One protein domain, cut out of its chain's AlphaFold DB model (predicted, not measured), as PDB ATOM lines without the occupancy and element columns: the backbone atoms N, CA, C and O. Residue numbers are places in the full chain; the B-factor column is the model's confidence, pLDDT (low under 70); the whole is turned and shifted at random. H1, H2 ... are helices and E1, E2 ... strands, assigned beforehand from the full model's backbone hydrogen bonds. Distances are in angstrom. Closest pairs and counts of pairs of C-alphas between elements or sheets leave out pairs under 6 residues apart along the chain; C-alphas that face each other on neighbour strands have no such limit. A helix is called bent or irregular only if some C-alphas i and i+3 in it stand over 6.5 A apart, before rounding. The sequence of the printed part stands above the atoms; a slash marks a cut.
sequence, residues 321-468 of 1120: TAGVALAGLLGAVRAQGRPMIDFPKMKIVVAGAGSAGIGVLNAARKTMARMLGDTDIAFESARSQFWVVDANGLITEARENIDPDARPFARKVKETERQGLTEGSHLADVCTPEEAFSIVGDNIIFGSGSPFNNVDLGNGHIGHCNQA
ATOM      1  N   THR A 321     130.471 168.587  63.099       88.00
ATOM      2  CA  THR A 321     131.456 169.606  62.703       88.00
ATOM      3  C   THR A 321     130.957 171.021  62.994       88.00
ATOM      4  O   THR A 321     131.723 171.860  63.471       88.00
ATOM      5  N   ALA A 322     129.669 171.292  62.766       89.25
ATOM      6  CA  ALA A 322     129.076 172.575  63.122       89.25
ATOM      7  C   ALA A 322     129.101 172.823  64.637       89.25
ATOM      8  O   ALA A 322     129.484 173.909  65.070       89.25
ATOM      9  N   GLY A 323     128.750 171.810  65.436       92.31
ATOM     10  CA  GLY A 323     128.774 171.896  66.892       92.31
ATOM     11  C   GLY A 323     130.178 172.126  67.449       92.31
ATOM     12  O   GLY A 323     130.359 172.992  68.301       92.31
ATOM     13  N   VAL A 324     131.190 171.392  66.964       92.44
ATOM     14  CA  VAL A 324     132.546 171.517  67.521       92.44
ATOM     15  C   VAL A 324     133.123 172.883  67.174       92.44
ATOM     16  O   VAL A 324     133.603 173.578  68.060       92.44
ATOM     17  N   ALA A 325     132.970 173.333  65.924       91.38
ATOM     18  CA  ALA A 325     133.419 174.658  65.511       91.38
ATOM     19  C   ALA A 325     132.723 175.773  66.305       91.38
ATOM     20  O   ALA A 325     133.380 176.733  66.701       91.38
ATOM     21  N   LEU A 326     131.421 175.634  66.575       92.88
ATOM     22  CA  LEU A 326     130.688 176.562  67.431       92.88
ATOM     23  C   LEU A 326     131.273 176.601  68.849       92.88
ATOM     24  O   LEU A 326     131.505 177.691  69.367       92.88
ATOM     25  N   ALA A 327     131.578 175.446  69.446       94.00
ATOM     26  CA  ALA A 327     132.215 175.388  70.759       94.00
ATOM     27  C   ALA A 327     133.569 176.120  70.768       94.00
ATOM     28  O   ALA A 327     133.834 176.924  71.660       94.00
ATOM     29  N   GLY A 328     134.391 175.925  69.731       92.94
ATOM     30  CA  GLY A 328     135.656 176.645  69.574       92.94
ATOM     31  C   GLY A 328     135.487 178.154  69.391       92.94
ATOM     32  O   GLY A 328     136.248 178.928  69.964       92.94
ATOM     33  N   LEU A 329     134.475 178.594  68.638       92.62
ATOM     34  CA  LEU A 329     134.158 180.016  68.473       92.62
ATOM     35  C   LEU A 329     133.721 180.661  69.798       92.62
ATOM     36  O   LEU A 329     134.172 181.760  70.118       92.62
ATOM     37  N   LEU A 330     132.890 179.976  70.587       92.88
ATOM     38  CA  LEU A 330     132.490 180.422  71.926       92.88
ATOM     39  C   LEU A 330     133.690 180.463  72.886       92.88
ATOM     40  O   LEU A 330     133.867 181.441  73.617       92.88
ATOM     41  N   GLY A 331     134.562 179.451  72.831       92.69
ATOM     42  CA  GLY A 331     135.831 179.430  73.557       92.69
ATOM     43  C   GLY A 331     136.749 180.592  73.166       92.69
ATOM     44  O   GLY A 331     137.336 181.230  74.033       92.69
ATOM     45  N   ALA A 332     136.810 180.948  71.880       91.31
ATOM     46  CA  ALA A 332     137.594 182.085  71.400       91.31
ATOM     47  C   ALA A 332     137.056 183.440  71.895       91.31
ATOM     48  O   ALA A 332     137.845 184.351  72.140       91.31
ATOM     49  N   VAL A 333     135.738 183.589  72.088       92.19
ATOM     50  CA  VAL A 333     135.160 184.781  72.743       92.19
ATOM     51  C   VAL A 333     135.635 184.874  74.191       92.19
ATOM     52  O   VAL A 333     136.109 185.930  74.614       92.19
ATOM     53  N   ARG A 334     135.575 183.759  74.928       92.94
ATOM     54  CA  ARG A 334     136.064 183.679  76.313       92.94
ATOM     55  C   ARG A 334     137.565 183.957  76.415       92.94
ATOM     56  O   ARG A 334     137.978 184.699  77.298       92.94
ATOM     57  N   ALA A 335     138.364 183.469  75.466       90.50
ATOM     58  CA  ALA A 335     139.811 183.702  75.422       90.50
ATOM     59  C   ALA A 335     140.176 185.191  75.281       90.50
ATOM     60  O   ALA A 335     141.249 185.613  75.697       90.50
ATOM     61  N   GLN A 336     139.260 186.018  74.763       88.06
ATOM     62  CA  GLN A 336     139.406 187.479  74.718       88.06
ATOM     63  C   GLN A 336     139.006 188.173  76.035       88.06
ATOM     64  O   GLN A 336     138.886 189.400  76.067       88.06
ATOM     65  N   GLY A 337     138.738 187.417  77.105       87.44
ATOM     66  CA  GLY A 337     138.229 187.925  78.380       87.44
ATOM     67  C   GLY A 337     136.777 188.409  78.312       87.44
ATOM     68  O   GLY A 337     136.368 189.235  79.129       87.44
ATOM     69  N   ARG A 338     136.001 187.954  77.315       90.81
ATOM     70  CA  ARG A 338     134.600 188.350  77.110       90.81
ATOM     71  C   ARG A 338     133.643 187.219  77.492       90.81
ATOM     72  O   ARG A 338     133.953 186.054  77.255       90.81
ATOM     73  N   PRO A 339     132.453 187.521  78.029       89.56
ATOM     74  CA  PRO A 339     131.445 186.496  78.284       89.56
ATOM     75  C   PRO A 339     130.883 185.934  76.967       89.56
ATOM     76  O   PRO A 339     130.772 186.660  75.981       89.56
ATOM     77  N   MET A 340     130.445 184.668  76.949       88.94
ATOM     78  CA  MET A 340     129.897 184.021  75.736       88.94
ATOM     79  C   MET A 340     128.703 184.769  75.118       88.94
ATOM     80  O   MET A 340     128.516 184.714  73.906       88.94
ATOM     81  N   ILE A 341     127.940 185.531  75.915       88.94
ATOM     82  CA  ILE A 341     126.832 186.378  75.434       88.94
ATOM     83  C   ILE A 341     127.287 187.479  74.458       88.94
ATOM     84  O   ILE A 341     126.470 188.045  73.737       88.94
ATOM     85  N   ASP A 342     128.590 187.777  74.399       91.56
ATOM     86  CA  ASP A 342     129.173 188.699  73.423       91.56
ATOM     87  C   ASP A 342     129.431 188.052  72.054       91.56
ATOM     88  O   ASP A 342     129.811 188.758  71.119       91.56
ATOM     89  N   PHE A 343     129.188 186.747  71.886       90.75
ATOM     90  CA  PHE A 343     129.352 186.050  70.607       90.75
ATOM     91  C   PHE A 343     128.638 186.730  69.421       90.75
ATOM     92  O   PHE A 343     129.284 186.895  68.383       90.75
ATOM     93  N   PRO A 344     127.396 187.253  69.538       89.56
ATOM     94  CA  PRO A 344     126.735 187.985  68.450       89.56
ATOM     95  C   PRO A 344     127.435 189.285  68.015       89.56
ATOM     96  O   PRO A 344     127.054 189.873  67.006       89.56
ATOM     97  N   LYS A 345     128.443 189.764  68.761       87.62
ATOM     98  CA  LYS A 345     129.257 190.946  68.414       87.62
ATOM     99  C   LYS A 345     130.481 190.592  67.556       87.62
ATOM    100  O   LYS A 345     131.215 191.492  67.143       87.62
ATOM    101  N   MET A 346     130.738 189.305  67.324       86.19
ATOM    102  CA  MET A 346     131.890 188.831  66.560       86.19
ATOM    103  C   MET A 346     131.627 188.912  65.061       86.19
ATOM    104  O   MET A 346     130.584 188.473  64.593       86.19
ATOM    105  N   LYS A 347     132.611 189.394  64.295       85.44
ATOM    106  CA  LYS A 347     132.614 189.271  62.832       85.44
ATOM    107  C   LYS A 347     133.290 187.966  62.444       85.44
ATOM    108  O   LYS A 347     134.426 187.730  62.848       85.44
ATOM    109  N   ILE A 348     132.607 187.146  61.653       86.88
ATOM    110  CA  ILE A 348     133.082 185.812  61.284       86.88
ATOM    111  C   ILE A 348     133.278 185.760  59.774       86.88
ATOM    112  O   ILE A 348     132.339 185.974  59.004       86.88
ATOM    113  N   VAL A 349     134.509 185.470  59.361       85.62
ATOM    114  CA  VAL A 349     134.878 185.249  57.961       85.62
ATOM    115  C   VAL A 349     135.114 183.757  57.763       85.62
ATOM    116  O   VAL A 349     135.867 183.149  58.519       85.62
ATOM    117  N   VAL A 350     134.471 183.168  56.758       85.94
ATOM    118  CA  VAL A 350     134.600 181.746  56.423       85.94
ATOM    119  C   VAL A 350     135.185 181.606  55.026       85.94
ATOM    120  O   VAL A 350     134.602 182.073  54.047       85.94
ATOM    121  N   ALA A 351     136.336 180.940  54.953       81.88
ATOM    122  CA  ALA A 351     136.971 180.529  53.710       81.88
ATOM    123  C   ALA A 351     136.498 179.116  53.335       81.88
ATOM    124  O   ALA A 351     136.881 178.132  53.964       81.88
ATOM    125  N   GLY A 352     135.646 179.029  52.319       79.44
ATOM    126  CA  GLY A 352     135.034 177.807  51.813       79.44
ATOM    127  C   GLY A 352     133.520 177.774  52.032       79.44
ATOM    128  O   GLY A 352     133.041 177.666  53.157       79.44
ATOM    129  N   ALA A 353     132.756 177.775  50.936       77.81
ATOM    130  CA  ALA A 353     131.291 177.666  50.933       77.81
ATOM    131  C   ALA A 353     130.786 176.211  50.784       77.81
ATOM    132  O   ALA A 353     129.724 175.967  50.224       77.81
ATOM    133  N   GLY A 354     131.572 175.228  51.239       74.62
ATOM    134  CA  GLY A 354     131.197 173.808  51.210       74.62
ATOM    135  C   GLY A 354     130.325 173.385  52.399       74.62
ATOM    136  O   GLY A 354     130.017 174.187  53.280       74.62
ATOM    137  N   SER A 355     129.989 172.089  52.478       70.50
ATOM    138  CA  SER A 355     129.059 171.557  53.490       70.50
ATOM    139  C   SER A 355     129.443 171.876  54.937       70.50
ATOM    140  O   SER A 355     128.586 172.258  55.727       70.50
ATOM    141  N   ALA A 356     130.732 171.763  55.272       74.31
ATOM    142  CA  ALA A 356     131.232 172.071  56.609       74.31
ATOM    143  C   ALA A 356     131.109 173.571  56.920       74.31
ATOM    144  O   ALA A 356     130.510 173.937  57.924       74.31
ATOM    145  N   GLY A 357     131.602 174.445  56.031       80.12
ATOM    146  CA  GLY A 357     131.555 175.899  56.226       80.12
ATOM    147  C   GLY A 357     130.126 176.422  56.382       80.12
ATOM    148  O   GLY A 357     129.826 177.137  57.336       80.12
ATOM    149  N   ILE A 358     129.216 175.994  55.502       81.25
ATOM    150  CA  ILE A 358     127.798 176.369  55.578       81.25
ATOM    151  C   ILE A 358     127.113 175.771  56.817       81.25
ATOM    152  O   ILE A 358     126.303 176.447  57.454       81.25
ATOM    153  N   GLY A 359     127.452 174.539  57.208       80.81
ATOM    154  CA  GLY A 359     126.962 173.920  58.444       80.81
ATOM    155  C   GLY A 359     127.323 174.739  59.687       80.81
ATOM    156  O   GLY A 359     126.438 175.091  60.471       80.81
ATOM    157  N   VAL A 360     128.599 175.122  59.818       85.88
ATOM    158  CA  VAL A 360     129.108 175.966  60.915       85.88
ATOM    159  C   VAL A 360     128.395 177.317  60.948       85.88
ATOM    160  O   VAL A 360     127.937 177.746  62.005       85.88
ATOM    161  N   LEU A 361     128.249 177.978  59.796       87.31
ATOM    162  CA  LEU A 361     127.565 179.269  59.695       87.31
ATOM    163  C   LEU A 361     126.098 179.187  60.116       87.31
ATOM    164  O   LEU A 361     125.600 180.071  60.812       87.31
ATOM    165  N   ASN A 362     125.399 178.126  59.718       85.94
ATOM    166  CA  ASN A 362     124.011 177.916  60.104       85.94
ATOM    167  C   ASN A 362     123.858 177.684  61.610       85.94
ATOM    168  O   ASN A 362     122.950 178.266  62.206       85.94
ATOM    169  N   ALA A 363     124.741 176.889  62.224       86.50
ATOM    170  CA  ALA A 363     124.754 176.692  63.672       86.50
ATOM    171  C   ALA A 363     125.071 178.002  64.406       86.50
ATOM    172  O   ALA A 363     124.283 178.440  65.239       86.50
ATOM    173  N   ALA A 364     126.143 178.697  64.014       89.44
ATOM    174  CA  ALA A 364     126.524 179.978  64.601       89.44
ATOM    175  C   ALA A 364     125.410 181.029  64.483       89.44
ATOM    176  O   ALA A 364     125.119 181.726  65.452       89.44
ATOM    177  N   ARG A 365     124.740 181.125  63.326       89.25
ATOM    178  CA  ARG A 365     123.623 182.059  63.113       89.25
ATOM    179  C   ARG A 365     122.450 181.765  64.045       89.25
ATOM    180  O   ARG A 365     121.877 182.706  64.586       89.25
ATOM    181  N   LYS A 366     122.089 180.488  64.219       87.19
ATOM    182  CA  LYS A 366     121.022 180.072  65.141       87.19
ATOM    183  C   LYS A 366     121.388 180.389  66.587       87.19
ATOM    184  O   LYS A 366     120.598 181.021  67.273       87.19
ATOM    185  N   THR A 367     122.609 180.069  67.007       87.56
ATOM    186  CA  THR A 367     123.094 180.393  68.353       87.56
ATOM    187  C   THR A 367     123.086 181.893  68.622       87.56
ATOM    188  O   THR A 367     122.583 182.326  69.655       87.56
ATOM    189  N   MET A 368     123.565 182.708  67.675       90.06
ATOM    190  CA  MET A 368     123.498 184.165  67.798       90.06
ATOM    191  C   MET A 368     122.055 184.670  67.902       90.06
ATOM    192  O   MET A 368     121.783 185.557  68.705       90.06
ATOM    193  N   ALA A 369     121.134 184.120  67.108       87.06
ATOM    194  CA  ALA A 369     119.730 184.511  67.159       87.06
ATOM    195  C   ALA A 369     119.080 184.154  68.505       87.06
ATOM    196  O   ALA A 369     118.429 185.017  69.096       87.06
ATOM    197  N   ARG A 370     119.353 182.958  69.044       84.81
ATOM    198  CA  ARG A 370     118.873 182.513  70.362       84.81
ATOM    199  C   ARG A 370     119.392 183.396  71.488       84.81
ATOM    200  O   ARG A 370     118.613 183.875  72.305       84.81
ATOM    201  N   MET A 371     120.687 183.725  71.471       86.38
ATOM    202  CA  MET A 371     121.296 184.669  72.424       86.38
ATOM    203  C   MET A 371     120.679 186.078  72.363       86.38
ATOM    204  O   MET A 371     120.721 186.816  73.345       86.38
ATOM    205  N   LEU A 372     120.105 186.453  71.218       86.31
ATOM    206  CA  LEU A 372     119.414 187.722  70.985       86.31
ATOM    207  C   LEU A 372     117.878 187.617  71.131       86.31
ATOM    208  O   LEU A 372     117.181 188.600  70.872       86.31
ATOM    209  N   GLY A 373     117.347 186.463  71.555       84.75
ATOM    210  CA  GLY A 373     115.928 186.257  71.868       84.75
ATOM    211  C   GLY A 373     115.047 185.695  70.743       84.75
ATOM    212  O   GLY A 373     113.842 185.918  70.786       84.75
ATOM    213  N   ASP A 374     115.613 185.015  69.737       83.94
ATOM    214  CA  ASP A 374     114.891 184.247  68.696       83.94
ATOM    215  C   ASP A 374     113.793 185.017  67.932       83.94
ATOM    216  O   ASP A 374     112.732 184.495  67.590       83.94
ATOM    217  N   THR A 375     114.058 186.283  67.610       85.12
ATOM    218  CA  THR A 375     113.185 187.105  66.752       85.12
ATOM    219  C   THR A 375     113.715 187.196  65.319       85.12
ATOM    220  O   THR A 375     114.908 187.021  65.073       85.12
ATOM    221  N   ASP A 376     112.869 187.560  64.350       83.00
ATOM    222  CA  ASP A 376     113.319 187.791  62.964       83.00
ATOM    223  C   ASP A 376     114.445 188.839  62.887       83.00
ATOM    224  O   ASP A 376     115.422 188.673  62.156       83.00
ATOM    225  N   ILE A 377     114.362 189.879  63.725       84.44
ATOM    226  CA  ILE A 377     115.390 190.922  63.853       84.44
ATOM    227  C   ILE A 377     116.705 190.326  64.377       84.44
ATOM    228  O   ILE A 377     117.783 190.685  63.898       84.44
ATOM    229  N   ALA A 378     116.636 189.398  65.336       85.44
ATOM    230  CA  ALA A 378     117.804 188.691  65.847       85.44
ATOM    231  C   ALA A 378     118.482 187.855  64.751       85.44
ATOM    232  O   ALA A 378     119.704 187.909  64.605       85.44
ATOM    233  N   PHE A 379     117.702 187.154  63.924       83.50
ATOM    234  CA  PHE A 379     118.233 186.390  62.796       83.50
ATOM    235  C   PHE A 379     118.862 187.273  61.712       83.50
ATOM    236  O   PHE A 379     119.905 186.904  61.165       83.50
ATOM    237  N   GLU A 380     118.277 188.433  61.403       82.12
ATOM    238  CA  GLU A 380     118.874 189.402  60.476       82.12
ATOM    239  C   GLU A 380     120.171 190.004  61.030       82.12
ATOM    240  O   GLU A 380     121.171 190.103  60.310       82.12
ATOM    241  N   SER A 381     120.175 190.361  62.316       83.81
ATOM    242  CA  SER A 381     121.350 190.881  63.017       83.81
ATOM    243  C   SER A 381     122.491 189.861  63.018       83.81
ATOM    244  O   SER A 381     123.603 190.188  62.600       83.81
ATOM    245  N   ALA A 382     122.207 188.603  63.367       84.62
ATOM    246  CA  ALA A 382     123.167 187.505  63.306       84.62
ATOM    247  C   ALA A 382     123.717 187.321  61.884       84.62
ATOM    248  O   ALA A 382     124.929 187.269  61.682       84.62
ATOM    249  N   ARG A 383     122.840 187.307  60.867       82.12
ATOM    250  CA  ARG A 383     123.237 187.178  59.453       82.12
ATOM    251  C   ARG A 383     124.245 188.253  59.039       82.12
ATOM    252  O   ARG A 383     125.172 187.966  58.284       82.12
ATOM    253  N   SER A 384     124.093 189.475  59.553       83.31
ATOM    254  CA  SER A 384     124.971 190.603  59.229       83.31
ATOM    255  C   SER A 384     126.419 190.439  59.719       83.31
ATOM    256  O   SER A 384     127.295 191.150  59.222       83.31
ATOM    257  N   GLN A 385     126.710 189.464  60.583       85.50
ATOM    258  CA  GLN A 385     128.056 189.210  61.104       85.50
ATOM    259  C   GLN A 385     128.925 188.289  60.232       85.50
ATOM    260  O   GLN A 385     130.148 188.273  60.399       85.50
ATOM    261  N   PHE A 386     128.327 187.547  59.293       88.50
ATOM    262  CA  PHE A 386     129.023 186.518  58.510       88.50
ATOM    263  C   PHE A 386     129.486 187.010  57.135       88.50
ATOM    264  O   PHE A 386     128.750 187.716  56.440       88.50
ATOM    265  N   TRP A 387     130.681 186.582  56.728       85.69
ATOM    266  CA  TRP A 387     131.308 186.876  55.436       85.69
ATOM    267  C   TRP A 387     131.843 185.577  54.831       85.69
ATOM    268  O   TRP A 387     132.648 184.902  55.466       85.69
ATOM    269  N   VAL A 388     131.399 185.208  53.626       86.38
ATOM    270  CA  VAL A 388     131.735 183.912  53.006       86.38
ATOM    271  C   VAL A 388     132.549 184.122  51.740       86.38
ATOM    272  O   VAL A 388     132.134 184.861  50.849       86.38
ATOM    273  N   VAL A 389     133.695 183.453  51.665       84.75
ATOM    274  CA  VAL A 389     134.633 183.499  50.539       84.75
ATOM    275  C   VAL A 389     134.753 182.089  49.970       84.75
ATOM    276  O   VAL A 389     135.066 181.166  50.712       84.75
ATOM    277  N   ASP A 390     134.494 181.891  48.680       83.44
ATOM    278  CA  ASP A 390     134.691 180.602  48.002       83.44
ATOM    279  C   ASP A 390     135.903 180.649  47.047       83.44
ATOM    280  O   ASP A 390     136.707 181.580  47.091       83.44
ATOM    281  N   ALA A 391     136.047 179.643  46.177       78.94
ATOM    282  CA  ALA A 391     137.126 179.589  45.186       78.94
ATOM    283  C   ALA A 391     137.136 180.788  44.212       78.94
ATOM    284  O   ALA A 391     138.185 181.148  43.687       78.94
ATOM    285  N   ASN A 392     135.984 181.425  44.001       81.25
ATOM    286  CA  ASN A 392     135.807 182.626  43.191       81.25
ATOM    287  C   ASN A 392     135.820 183.907  44.049       81.25
ATOM    288  O   ASN A 392     135.422 184.962  43.565       81.25
ATOM    289  N   GLY A 393     136.216 183.842  45.325       81.75
ATOM    290  CA  GLY A 393     136.294 184.979  46.249       81.75
ATOM    291  C   GLY A 393     134.994 185.266  47.018       81.75
ATOM    292  O   GLY A 393     134.124 184.404  47.136       81.75
ATOM    293  N   LEU A 394     134.878 186.472  47.592       83.69
ATOM    294  CA  LEU A 394     133.735 186.891  48.422       83.69
ATOM    295  C   LEU A 394     132.387 186.754  47.687       83.69
ATOM    296  O   LEU A 394     132.250 187.263  46.576       83.69
ATOM    297  N   ILE A 395     131.394 186.149  48.351       85.44
ATOM    298  CA  ILE A 395     130.023 185.976  47.844       85.44
ATOM    299  C   ILE A 395     129.166 187.214  48.161       85.44
ATOM    300  O   ILE A 395     128.877 187.517  49.326       85.44
ATOM    301  N   THR A 396     128.680 187.897  47.123       86.19
ATOM    302  CA  THR A 396     127.714 189.003  47.242       86.19
ATOM    303  C   THR A 396     126.411 188.723  46.490       86.19
ATOM    304  O   THR A 396     126.309 187.772  45.720       86.19
ATOM    305  N   GLU A 397     125.391 189.561  46.697       86.88
ATOM    306  CA  GLU A 397     124.125 189.511  45.943       86.88
ATOM    307  C   GLU A 397     124.309 189.728  44.427       86.88
ATOM    308  O   GLU A 397     123.387 189.446  43.666       86.88
ATOM    309  N   ALA A 398     125.478 190.212  43.982       84.69
ATOM    310  CA  ALA A 398     125.803 190.375  42.566       84.69
ATOM    311  C   ALA A 398     126.287 189.077  41.889       84.69
ATOM    312  O   ALA A 398     126.380 189.049  40.662       84.69
ATOM    313  N   ARG A 399     126.610 188.019  42.649       86.00
ATOM    314  CA  ARG A 399     127.119 186.757  42.095       86.00
ATOM    315  C   ARG A 399     126.037 186.025  41.300       86.00
ATOM    316  O   ARG A 399     124.939 185.769  41.794       86.00
ATOM    317  N   GLU A 400     126.376 185.633  40.079       82.56
ATOM    318  CA  GLU A 400     125.538 184.755  39.262       82.56
ATOM    319  C   GLU A 400     125.715 183.290  39.707       82.56
ATOM    320  O   GLU A 400     126.821 182.866  40.034       82.56
ATOM    321  N   ASN A 401     124.629 182.506  39.719       81.69
ATOM    322  CA  ASN A 401     124.622 181.075  40.075       81.69
ATOM    323  C   ASN A 401     125.169 180.735  41.481       81.69
ATOM    324  O   ASN A 401     125.935 179.787  41.644       81.69
ATOM    325  N   ILE A 402     124.755 181.486  42.508       82.62
ATOM    326  CA  ILE A 402     125.085 181.169  43.909       82.62
ATOM    327  C   ILE A 402     124.427 179.848  44.316       82.62
ATOM    328  O   ILE A 402     123.232 179.650  44.075       82.62
ATOM    329  N   ASP A 403     125.190 178.990  44.992       78.69
ATOM    330  CA  ASP A 403     124.658 177.799  45.647       78.69
ATOM    331  C   ASP A 403     123.471 178.173  46.571       78.69
ATOM    332  O   ASP A 403     123.588 179.118  47.364       78.69
ATOM    333  N   PRO A 404     122.317 177.481  46.482       80.94
ATOM    334  CA  PRO A 404     121.141 177.793  47.290       80.94
ATOM    335  C   PRO A 404     121.411 177.854  48.798       80.94
ATOM    336  O   PRO A 404     120.813 178.694  49.472       80.94
ATOM    337  N   ASP A 405     122.322 177.026  49.309       77.00
ATOM    338  CA  ASP A 405     122.654 176.951  50.731       77.00
ATOM    339  C   ASP A 405     123.617 178.072  51.164       77.00
ATOM    340  O   ASP A 405     123.588 178.512  52.317       77.00
ATOM    341  N   ALA A 406     124.434 178.595  50.242       80.69
ATOM    342  CA  ALA A 406     125.315 179.744  50.483       80.69
ATOM    343  C   ALA A 406     124.603 181.096  50.297       80.69
ATOM    344  O   ALA A 406     124.989 182.101  50.901       80.69
ATOM    345  N   ARG A 407     123.530 181.131  49.496       85.44
ATOM    346  CA  ARG A 407     122.759 182.340  49.168       85.44
ATOM    347  C   ARG A 407     122.295 183.159  50.384       85.44
ATOM    348  O   ARG A 407     122.397 184.385  50.311       85.44
ATOM    349  N   PRO A 408     121.839 182.570  51.509       85.19
ATOM    350  CA  PRO A 408     121.471 183.335  52.703       85.19
ATOM    351  C   PRO A 408     122.619 184.172  53.282       85.19
ATOM    352  O   PRO A 408     122.368 185.160  53.971       85.19
ATOM    353  N   PHE A 409     123.874 183.820  52.999       86.12
ATOM    354  CA  PHE A 409     125.060 184.515  53.498       86.12
ATOM    355  C   PHE A 409     125.649 185.522  52.496       86.12
ATOM    356  O   PHE A 409     126.628 186.196  52.815       86.12
ATOM    357  N   ALA A 410     125.032 185.687  51.318       85.62
ATOM    358  CA  ALA A 410     125.441 186.685  50.336       85.62
ATOM    359  C   ALA A 410     125.307 188.112  50.901       85.62
ATOM    360  O   ALA A 410     124.271 188.490  51.475       85.62
ATOM    361  N   ARG A 411     126.372 188.912  50.750       84.94
ATOM    362  CA  ARG A 411     126.412 190.302  51.232       84.94
ATOM    363  C   ARG A 411     125.759 191.273  50.259       84.94
ATOM    364  O   ARG A 411     125.898 191.151  49.044       84.94
ATOM    365  N   LYS A 412     125.107 192.296  50.817       83.44
ATOM    366  CA  LYS A 412     124.548 193.411  50.047       83.44
ATOM    367  C   LYS A 412     125.680 194.215  49.410       83.44
ATOM    368  O   LYS A 412     126.584 194.658  50.115       83.44
ATOM    369  N   VAL A 413     125.570 194.502  48.114       74.06
ATOM    370  CA  VAL A 413     126.592 195.240  47.342       74.06
ATOM    371  C   VAL A 413     126.918 196.607  47.968       74.06
ATOM    372  O   VAL A 413     128.075 196.960  48.160       74.06
ATOM    373  N   LYS A 414     125.897 197.343  48.428       73.75
ATOM    374  CA  LYS A 414     126.083 198.645  49.103       73.75
ATOM    375  C   LYS A 414     126.877 198.563  50.411       73.75
ATOM    376  O   LYS A 414     127.376 199.574  50.897       73.75
ATOM    377  N   GLU A 415     126.909 197.396  51.045       70.50
ATOM    378  CA  GLU A 415     127.616 197.186  52.304       70.50
ATOM    379  C   GLU A 415     129.079 196.806  52.072       70.50
ATOM    380  O   GLU A 415     129.953 197.283  52.795       70.50
ATOM    381  N   THR A 416     129.353 196.011  51.036       64.44
ATOM    382  CA  THR A 416     130.718 195.649  50.637       64.44
ATOM    383  C   THR A 416     131.471 196.862  50.091       64.44
ATOM    384  O   THR A 416     132.603 197.107  50.506       64.44
ATOM    385  N   GLU A 417     130.806 197.708  49.295       66.31
ATOM    386  CA  GLU A 417     131.360 198.976  48.790       66.31
ATOM    387  C   GLU A 417     131.815 199.913  49.922       66.31
ATOM    388  O   GLU A 417     132.873 200.535  49.835       66.31
ATOM    389  N   ARG A 418     131.062 199.977  51.031       70.31
ATOM    390  CA  ARG A 418     131.427 200.786  52.213       70.31
ATOM    391  C   ARG A 418     132.666 200.275  52.943       70.31
ATOM    392  O   ARG A 418     133.292 201.050  53.660       70.31
ATOM    393  N   GLN A 419     132.997 198.994  52.796       59.88
ATOM    394  CA  GLN A 419     134.196 198.383  53.375       59.88
ATOM    395  C   GLN A 419     135.352 198.277  52.369       59.88
ATOM    396  O   GLN A 419     136.384 197.702  52.695       59.88
ATOM    397  N   GLY A 420     135.198 198.841  51.163       63.50
ATOM    398  CA  GLY A 420     136.210 198.781  50.107       63.50
ATOM    399  C   GLY A 420     136.375 197.391  49.483       63.50
ATOM    400  O   GLY A 420     137.415 197.120  48.892       63.50
ATOM    401  N   LEU A 421     135.376 196.514  49.626       64.25
ATOM    402  CA  LEU A 421     135.395 195.138  49.129       64.25
ATOM    403  C   LEU A 421     134.461 194.993  47.925       64.25
ATOM    404  O   LEU A 421     133.329 195.481  47.935       64.25
ATOM    405  N   THR A 422     134.918 194.273  46.904       66.44
ATOM    406  CA  THR A 422     134.108 193.916  45.732       66.44
ATOM    407  C   THR A 422     133.892 192.413  45.649       66.44
ATOM    408  O   THR A 422     134.614 191.620  46.262       66.44
ATOM    409  N   GLU A 423     132.890 192.030  44.867       71.38
ATOM    410  CA  GLU A 423     132.665 190.658  44.423       71.38
ATOM    411  C   GLU A 423     133.987 190.031  43.946       71.38
ATOM    412  O   GLU A 423     134.712 190.635  43.153       71.38
ATOM    413  N   GLY A 424     134.330 188.857  44.479       59.00
ATOM    414  CA  GLY A 424     135.574 188.166  44.131       59.00
ATOM    415  C   GLY A 424     136.838 188.588  44.889       59.00
ATOM    416  O   GLY A 424     137.921 188.119  44.560       59.00
ATOM    417  N   SER A 425     136.730 189.417  45.934       58.47
ATOM    418  CA  SER A 425     137.870 189.704  46.825       58.47
ATOM    419  C   SER A 425     138.441 188.408  47.429       58.47
ATOM    420  O   SER A 425     137.679 187.584  47.944       58.47
ATOM    421  N   HIS A 426     139.765 188.232  47.364       52.34
ATOM    422  CA  HIS A 426     140.465 187.022  47.813       52.34
ATOM    423  C   HIS A 426     140.938 187.129  49.268       52.34
ATOM    424  O   HIS A 426     141.308 188.206  49.737       52.34
ATOM    425  N   LEU A 427     140.953 185.994  49.967       57.97
ATOM    426  CA  LEU A 427     141.641 185.838  51.248       57.97
ATOM    427  C   LEU A 427     143.101 185.425  50.981       57.97
ATOM    428  O   LEU A 427     143.369 184.788  49.963       57.97
ATOM    429  N   ALA A 428     144.032 185.765  51.875       53.03
ATOM    430  CA  ALA A 428     145.370 185.169  51.848       53.03
ATOM    431  C   ALA A 428     145.278 183.640  52.033       53.03
ATOM    432  O   ALA A 428     144.332 183.155  52.660       53.03
ATOM    433  N   ASP A 429     146.242 182.902  51.473       47.47
ATOM    434  CA  ASP A 429     146.269 181.435  51.483       47.47
ATOM    435  C   ASP A 429     146.144 180.847  52.902       47.47
ATOM    436  O   ASP A 429     146.572 181.447  53.892       47.47
ATOM    437  N   VAL A 430     145.546 179.653  53.003       51.47
ATOM    438  CA  VAL A 430     145.431 178.904  54.266       51.47
ATOM    439  C   VAL A 430     146.838 178.605  54.785       51.47
ATOM    440  O   VAL A 430     147.581 177.846  54.167       51.47
ATOM    441  N   CYS A 431     147.188 179.216  55.914       59.19
ATOM    442  CA  CYS A 431     148.515 179.141  56.510       59.19
ATOM    443  C   CYS A 431     148.639 177.980  57.510       59.19
ATOM    444  O   CYS A 431     147.662 177.538  58.123       59.19
ATOM    445  N   THR A 432     149.860 177.474  57.666       66.62
ATOM    446  CA  THR A 432     150.242 176.542  58.738       66.62
ATOM    447  C   THR A 432     150.141 177.220  60.113       66.62
ATOM    448  O   THR A 432     150.166 178.452  60.178       66.62
ATOM    449  N   PRO A 433     150.032 176.469  61.229       66.62
ATOM    450  CA  PRO A 433     150.028 177.075  62.559       66.62
ATOM    451  C   PRO A 433     151.250 177.976  62.786       66.62
ATOM    452  O   PRO A 433     151.104 179.100  63.256       66.62
ATOM    453  N   GLU A 434     152.443 177.528  62.390       71.50
ATOM    454  CA  GLU A 434     153.691 178.285  62.503       71.50
ATOM    455  C   GLU A 434     153.638 179.601  61.719       71.50
ATOM    456  O   GLU A 434     154.021 180.652  62.236       71.50
ATOM    457  N   GLU A 435     153.109 179.573  60.495       71.12
ATOM    458  CA  GLU A 435     152.883 180.779  59.697       71.12
ATOM    459  C   GLU A 435     151.860 181.704  60.370       71.12
ATOM    460  O   GLU A 435     152.121 182.900  60.502       71.12
ATOM    461  N   ALA A 436     150.741 181.166  60.864       74.69
ATOM    462  CA  ALA A 436     149.695 181.937  61.532       74.69
ATOM    463  C   ALA A 436     150.229 182.667  62.776       74.69
ATOM    464  O   ALA A 436     150.040 183.880  62.908       74.69
ATOM    465  N   PHE A 437     150.954 181.958  63.648       79.75
ATOM    466  CA  PHE A 437     151.607 182.546  64.820       79.75
ATOM    467  C   PHE A 437     152.694 183.557  64.421       79.75
ATOM    468  O   PHE A 437     152.790 184.610  65.046       79.75
ATOM    469  N   SER A 438     153.460 183.311  63.352       74.31
ATOM    470  CA  SER A 438     154.499 184.248  62.891       74.31
ATOM    471  C   SER A 438     153.948 185.558  62.308       74.31
ATOM    472  O   SER A 438     154.591 186.600  62.424       74.31
ATOM    473  N   ILE A 439     152.765 185.514  61.683       72.25
ATOM    474  CA  ILE A 439     152.146 186.661  61.004       72.25
ATOM    475  C   ILE A 439     151.308 187.492  61.980       72.25
ATOM    476  O   ILE A 439     151.347 188.722  61.940       72.25
ATOM    477  N   VAL A 440     150.519 186.827  62.830       77.06
ATOM    478  CA  VAL A 440     149.522 187.478  63.700       77.06
ATOM    479  C   VAL A 440     150.068 187.726  65.113       77.06
ATOM    480  O   VAL A 440     149.581 188.617  65.812       77.06
ATOM    481  N   GLY A 441     151.114 186.999  65.513       74.69
ATOM    482  CA  GLY A 441     151.756 187.111  66.820       74.69
ATOM    483  C   GLY A 441     150.978 186.432  67.950       74.69
ATOM    484  O   GLY A 441     150.016 185.698  67.733       74.69
ATOM    485  N   ASP A 442     151.396 186.714  69.180       75.88
ATOM    486  CA  ASP A 442     151.061 185.952  70.393       75.88
ATOM    487  C   ASP A 442     149.575 185.985  70.804       75.88
ATOM    488  O   ASP A 442     149.145 185.191  71.634       75.88
ATOM    489  N   ASN A 443     148.781 186.898  70.238       78.81
ATOM    490  CA  ASN A 443     147.370 187.092  70.596       78.81
ATOM    491  C   ASN A 443     146.395 186.250  69.752       78.81
ATOM    492  O   ASN A 443     145.177 186.387  69.901       78.81
ATOM    493  N   ILE A 444     146.891 185.434  68.816       85.44
ATOM    494  CA  ILE A 444     146.039 184.583  67.981       85.44
ATOM    495  C   ILE A 444     145.510 183.379  68.774       85.44
ATOM    496  O   ILE A 444     146.250 182.694  69.474       85.44
ATOM    497  N   ILE A 445     144.221 183.080  68.601       87.56
ATOM    498  CA  ILE A 445     143.621 181.821  69.050       87.56
ATOM    499  C   ILE A 445     143.539 180.889  67.847       87.56
ATOM    500  O   ILE A 445     142.811 181.170  66.894       87.56
ATOM    501  N   PHE A 446     144.296 179.793  67.883       86.81
ATOM    502  CA  PHE A 446     144.396 178.857  66.767       86.81
ATOM    503  C   PHE A 446     143.678 177.537  67.065       86.81
ATOM    504  O   PHE A 446     143.883 176.923  68.115       86.81
ATOM    505  N   GLY A 447     142.861 177.078  66.115       85.25
ATOM    506  CA  GLY A 447     142.162 175.796  66.162       85.25
ATOM    507  C   GLY A 447     142.207 175.092  64.807       85.25
ATOM    508  O   GLY A 447     142.086 175.731  63.767       85.25
ATOM    509  N   SER A 448     142.368 173.771  64.811       80.75
ATOM    510  CA  SER A 448     142.512 172.960  63.596       80.75
ATOM    511  C   SER A 448     141.833 171.599  63.740       80.75
ATOM    512  O   SER A 448     141.734 171.065  64.839       80.75
ATOM    513  N   GLY A 449     141.343 171.011  62.645       71.44
ATOM    514  CA  GLY A 449     140.733 169.671  62.696       71.44
ATOM    515  C   GLY A 449     141.762 168.543  62.886       71.44
ATOM    516  O   GLY A 449     141.490 167.526  63.530       71.44
ATOM    517  N   SER A 450     142.971 168.736  62.353       67.94
ATOM    518  CA  SER A 450     144.095 167.801  62.496       67.94
ATOM    519  C   SER A 450     144.976 168.179  63.687       67.94
ATOM    520  O   SER A 450     145.088 169.359  63.992       67.94
ATOM    521  N   PRO A 451     145.615 167.215  64.364       70.25
ATOM    522  CA  PRO A 451     146.499 167.524  65.481       70.25
ATOM    523  C   PRO A 451     147.808 168.166  64.991       70.25
ATOM    524  O   PRO A 451     148.454 167.637  64.085       70.25
ATOM    525  N   PHE A 452     148.222 169.260  65.634       76.38
ATOM    526  CA  PHE A 452     149.522 169.916  65.452       76.38
ATOM    527  C   PHE A 452     150.218 170.094  66.803       76.38
ATOM    528  O   PHE A 452     149.564 170.139  67.846       76.38
ATOM    529  N   ASN A 453     151.549 170.181  66.790       82.06
ATOM    530  CA  ASN A 453     152.310 170.494  67.997       82.06
ATOM    531  C   ASN A 453     152.135 171.973  68.350       82.06
ATOM    532  O   ASN A 453     152.026 172.812  67.461       82.06
ATOM    533  N   ASN A 454     152.170 172.294  69.642       87.44
ATOM    534  CA  ASN A 454     152.216 173.687  70.075       87.44
ATOM    535  C   ASN A 454     153.495 174.372  69.568       87.44
ATOM    536  O   ASN A 454     154.548 173.737  69.466       87.44
ATOM    537  N   VAL A 455     153.394 175.669  69.293       85.19
ATOM    538  CA  VAL A 455     154.480 176.475  68.725       85.19
ATOM    539  C   VAL A 455     155.181 177.235  69.850       85.19
ATOM    540  O   VAL A 455     154.539 177.974  70.591       85.19
ATOM    541  N   ASP A 456     156.494 177.061  69.995       85.94
ATOM    542  CA  ASP A 456     157.305 177.920  70.867       85.94
ATOM    543  C   ASP A 456     157.513 179.270  70.171       85.94
ATOM    544  O   ASP A 456     158.094 179.331  69.085       85.94
ATOM    545  N   LEU A 457     157.016 180.347  70.781       82.75
ATOM    546  CA  LEU A 457     157.069 181.694  70.211       82.75
ATOM    547  C   LEU A 457     158.427 182.383  70.451       82.75
ATOM    548  O   LEU A 457     158.648 183.505  70.002       82.75
ATOM    549  N   GLY A 458     159.359 181.735  71.162       79.19
ATOM    550  CA  GLY A 458     160.718 182.231  71.401       79.19
ATOM    551  C   GLY A 458     160.826 183.341  72.455       79.19
ATOM    552  O   GLY A 458     161.931 183.766  72.791       79.19
ATOM    553  N   ASN A 459     159.703 183.791  73.017       80.88
ATOM    554  CA  ASN A 459     159.613 184.801  74.077       80.88
ATOM    555  C   ASN A 459     159.205 184.213  75.445       80.88
ATOM    556  O   ASN A 459     158.889 184.959  76.370       80.88
ATOM    557  N   GLY A 460     159.214 182.882  75.576       78.81
ATOM    558  CA  GLY A 460     158.760 182.167  76.772       78.81
ATOM    559  C   GLY A 460     157.258 181.865  76.798       78.81
ATOM    560  O   GLY A 460     156.808 181.201  77.732       78.81
ATOM    561  N   HIS A 461     156.495 182.301  75.788       81.81
ATOM    562  CA  HIS A 461     155.099 181.920  75.583       81.81
ATOM    563  C   HIS A 461     154.963 180.786  74.560       81.81
ATOM    564  O   HIS A 461     155.775 180.633  73.646       81.81
ATOM    565  N   ILE A 462     153.907 179.991  74.726       86.25
ATOM    566  CA  ILE A 462     153.584 178.859  73.860       86.25
ATOM    567  C   ILE A 462     152.280 179.172  73.126       86.25
ATOM    568  O   ILE A 462     151.251 179.415  73.752       86.25
ATOM    569  N   GLY A 463     152.321 179.131  71.797       85.62
ATOM    570  CA  GLY A 463     151.145 179.160  70.940       85.62
ATOM    571  C   GLY A 463     150.448 177.802  70.951       85.62
ATOM    572  O   GLY A 463     150.958 176.822  70.400       85.62
ATOM    573  N   HIS A 464     149.286 177.727  71.599       87.88
ATOM    574  CA  HIS A 464     148.534 176.483  71.723       87.88
ATOM    575  C   HIS A 464     147.796 176.137  70.423       87.88
ATOM    576  O   HIS A 464     146.945 176.888  69.946       87.88
ATOM    577  N   CYS A 465     148.109 174.970  69.856       85.56
ATOM    578  CA  CYS A 465     147.444 174.440  68.672       85.56
ATOM    579  C   CYS A 465     146.255 173.581  69.094       85.56
ATOM    580  O   CYS A 465     146.392 172.391  69.379       85.56
ATOM    581  N   ASN A 466     145.071 174.183  69.150       87.69
ATOM    582  CA  ASN A 466     143.889 173.473  69.612       87.69
ATOM    583  C   ASN A 466     143.322 172.537  68.534       87.69
ATOM    584  O   ASN A 466     143.249 172.905  67.359       87.69
ATOM    585  N   GLN A 467     142.859 171.349  68.934       84.06
ATOM    586  CA  GLN A 467     142.238 170.403  68.009       84.06
ATOM    587  C   GLN A 467     140.704 170.455  68.086       84.06
ATOM    588  O   GLN A 467     140.098 169.969  69.037       84.06
ATOM    589  N   ALA A 468     140.068 170.981  67.042       85.06
ATOM    590  CA  ALA A 468     138.622 170.982  66.847       85.06
ATOM    591  C   ALA A 468     138.162 169.635  66.265       85.06
ATOM    592  O   ALA A 468     137.904 169.513  65.066       85.06
TER     593      ALA A 468
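AT A GLANCE: This is residues 321 to 468 of the 1120 residues of the protein "Malic enzyme" of Striga asiatica (UniProt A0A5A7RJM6). The model has a larger lobe in which helix H3 packs with its residues 357 to 365 over one face of the short two-strand sheet E1 E2, with H1, H2 and H4 packed crosswise on H3, and a smaller lobe at one end where the strand pair E3 E4 lies between H1 and H6. H5 lies at the other end, and the loop of residues 419 to 432 runs from it past the larger lobe to H6. The printed part has 148 residues, with six named helices and four named strands in the order H1 H2 E1 H3 H4 E2 H5 H6 E3 E4; both sheets are parallel and the class is mostly helix. It is compact, with a radius of gyration of the C-alphas of 16.4 A and spans of 47 by 35 by 28 A.

IN THESE COORDINATES: E1 is residues 348 to 351 and E2 residues 386 to 390, 13.3 A long. H3, residues 355 to 371, is 24.3 A long. H1, residues 321 to 335, is 20.7 A long and begins at C-alpha 321 (131.456, 169.606, 62.703). H2 is residues 340 to 345 and is irregular, with C-alphas 341 and 344 7.2 A apart. H4 is residues 376 to 383, H5 residues 413 to 418 and H6 residues 433 to 440. E3 is residues 446 to 448, and E4, residues 465 to 467, ends at C-alpha 467 (142.238, 170.403, 68.009).

HOW THE PARTS SIT: E1 and E2 are parallel at 9 degrees, with N 350 and O 387 2.8 A apart, within hydrogen-bond range. E1, H3, H4 and E2 form a strand-helix-strand unit, two parallel neighbour strands with helices between, and its crossover is right-handed. The closest C-alphas of E1 and H3 are those of Val 350 and Gly 357, 6.6 A apart. H3 is the hub. H1 touches it with residues 321 to 326 alone, at a steep tilt of 53 degrees, the same way; the C-alphas of Ala 322 and Val 360 are closest, at 4.0 A. H3 and H4 form a helical hairpin, closest at the C-alphas of Ala 369 and Ala 378, 4.8 A. H2 touches H3 at 72 degrees, only just about perpendicular, closest at the C-alphas of Pro 344 and Met 368, 5.0 A. E3 and E4 are parallel at 39 degrees, with N 448 and O 466 2.8 A apart, within hydrogen-bond range. The closest C-alphas of H1 and E3 are those of Gly 328 and Gly 447, 7.4 A apart; those of H6 and E4 are Pro 433 and Cys 465, 7.1 A. H5 and H6 are apart. In H1, H3, H4 and H6 every O i to N i+4 pair is within hydrogen-bond range; H2 has 0 of 2, with 2 of 3 O i to N i+3 pairs, and H5 has 1 of 2.

THE WHOLE: The C-alphas of Glu 400 and Gly 460 are the two farthest apart, 50.2 A. The printed part has no cut. The links E2 to H5, H5 to H6 and E3 to E4 are long. The mean pLDDT of the printed part is 81.2, and residues 416 to 417, 419 to 422, 424 to 433 and 450 are under 70.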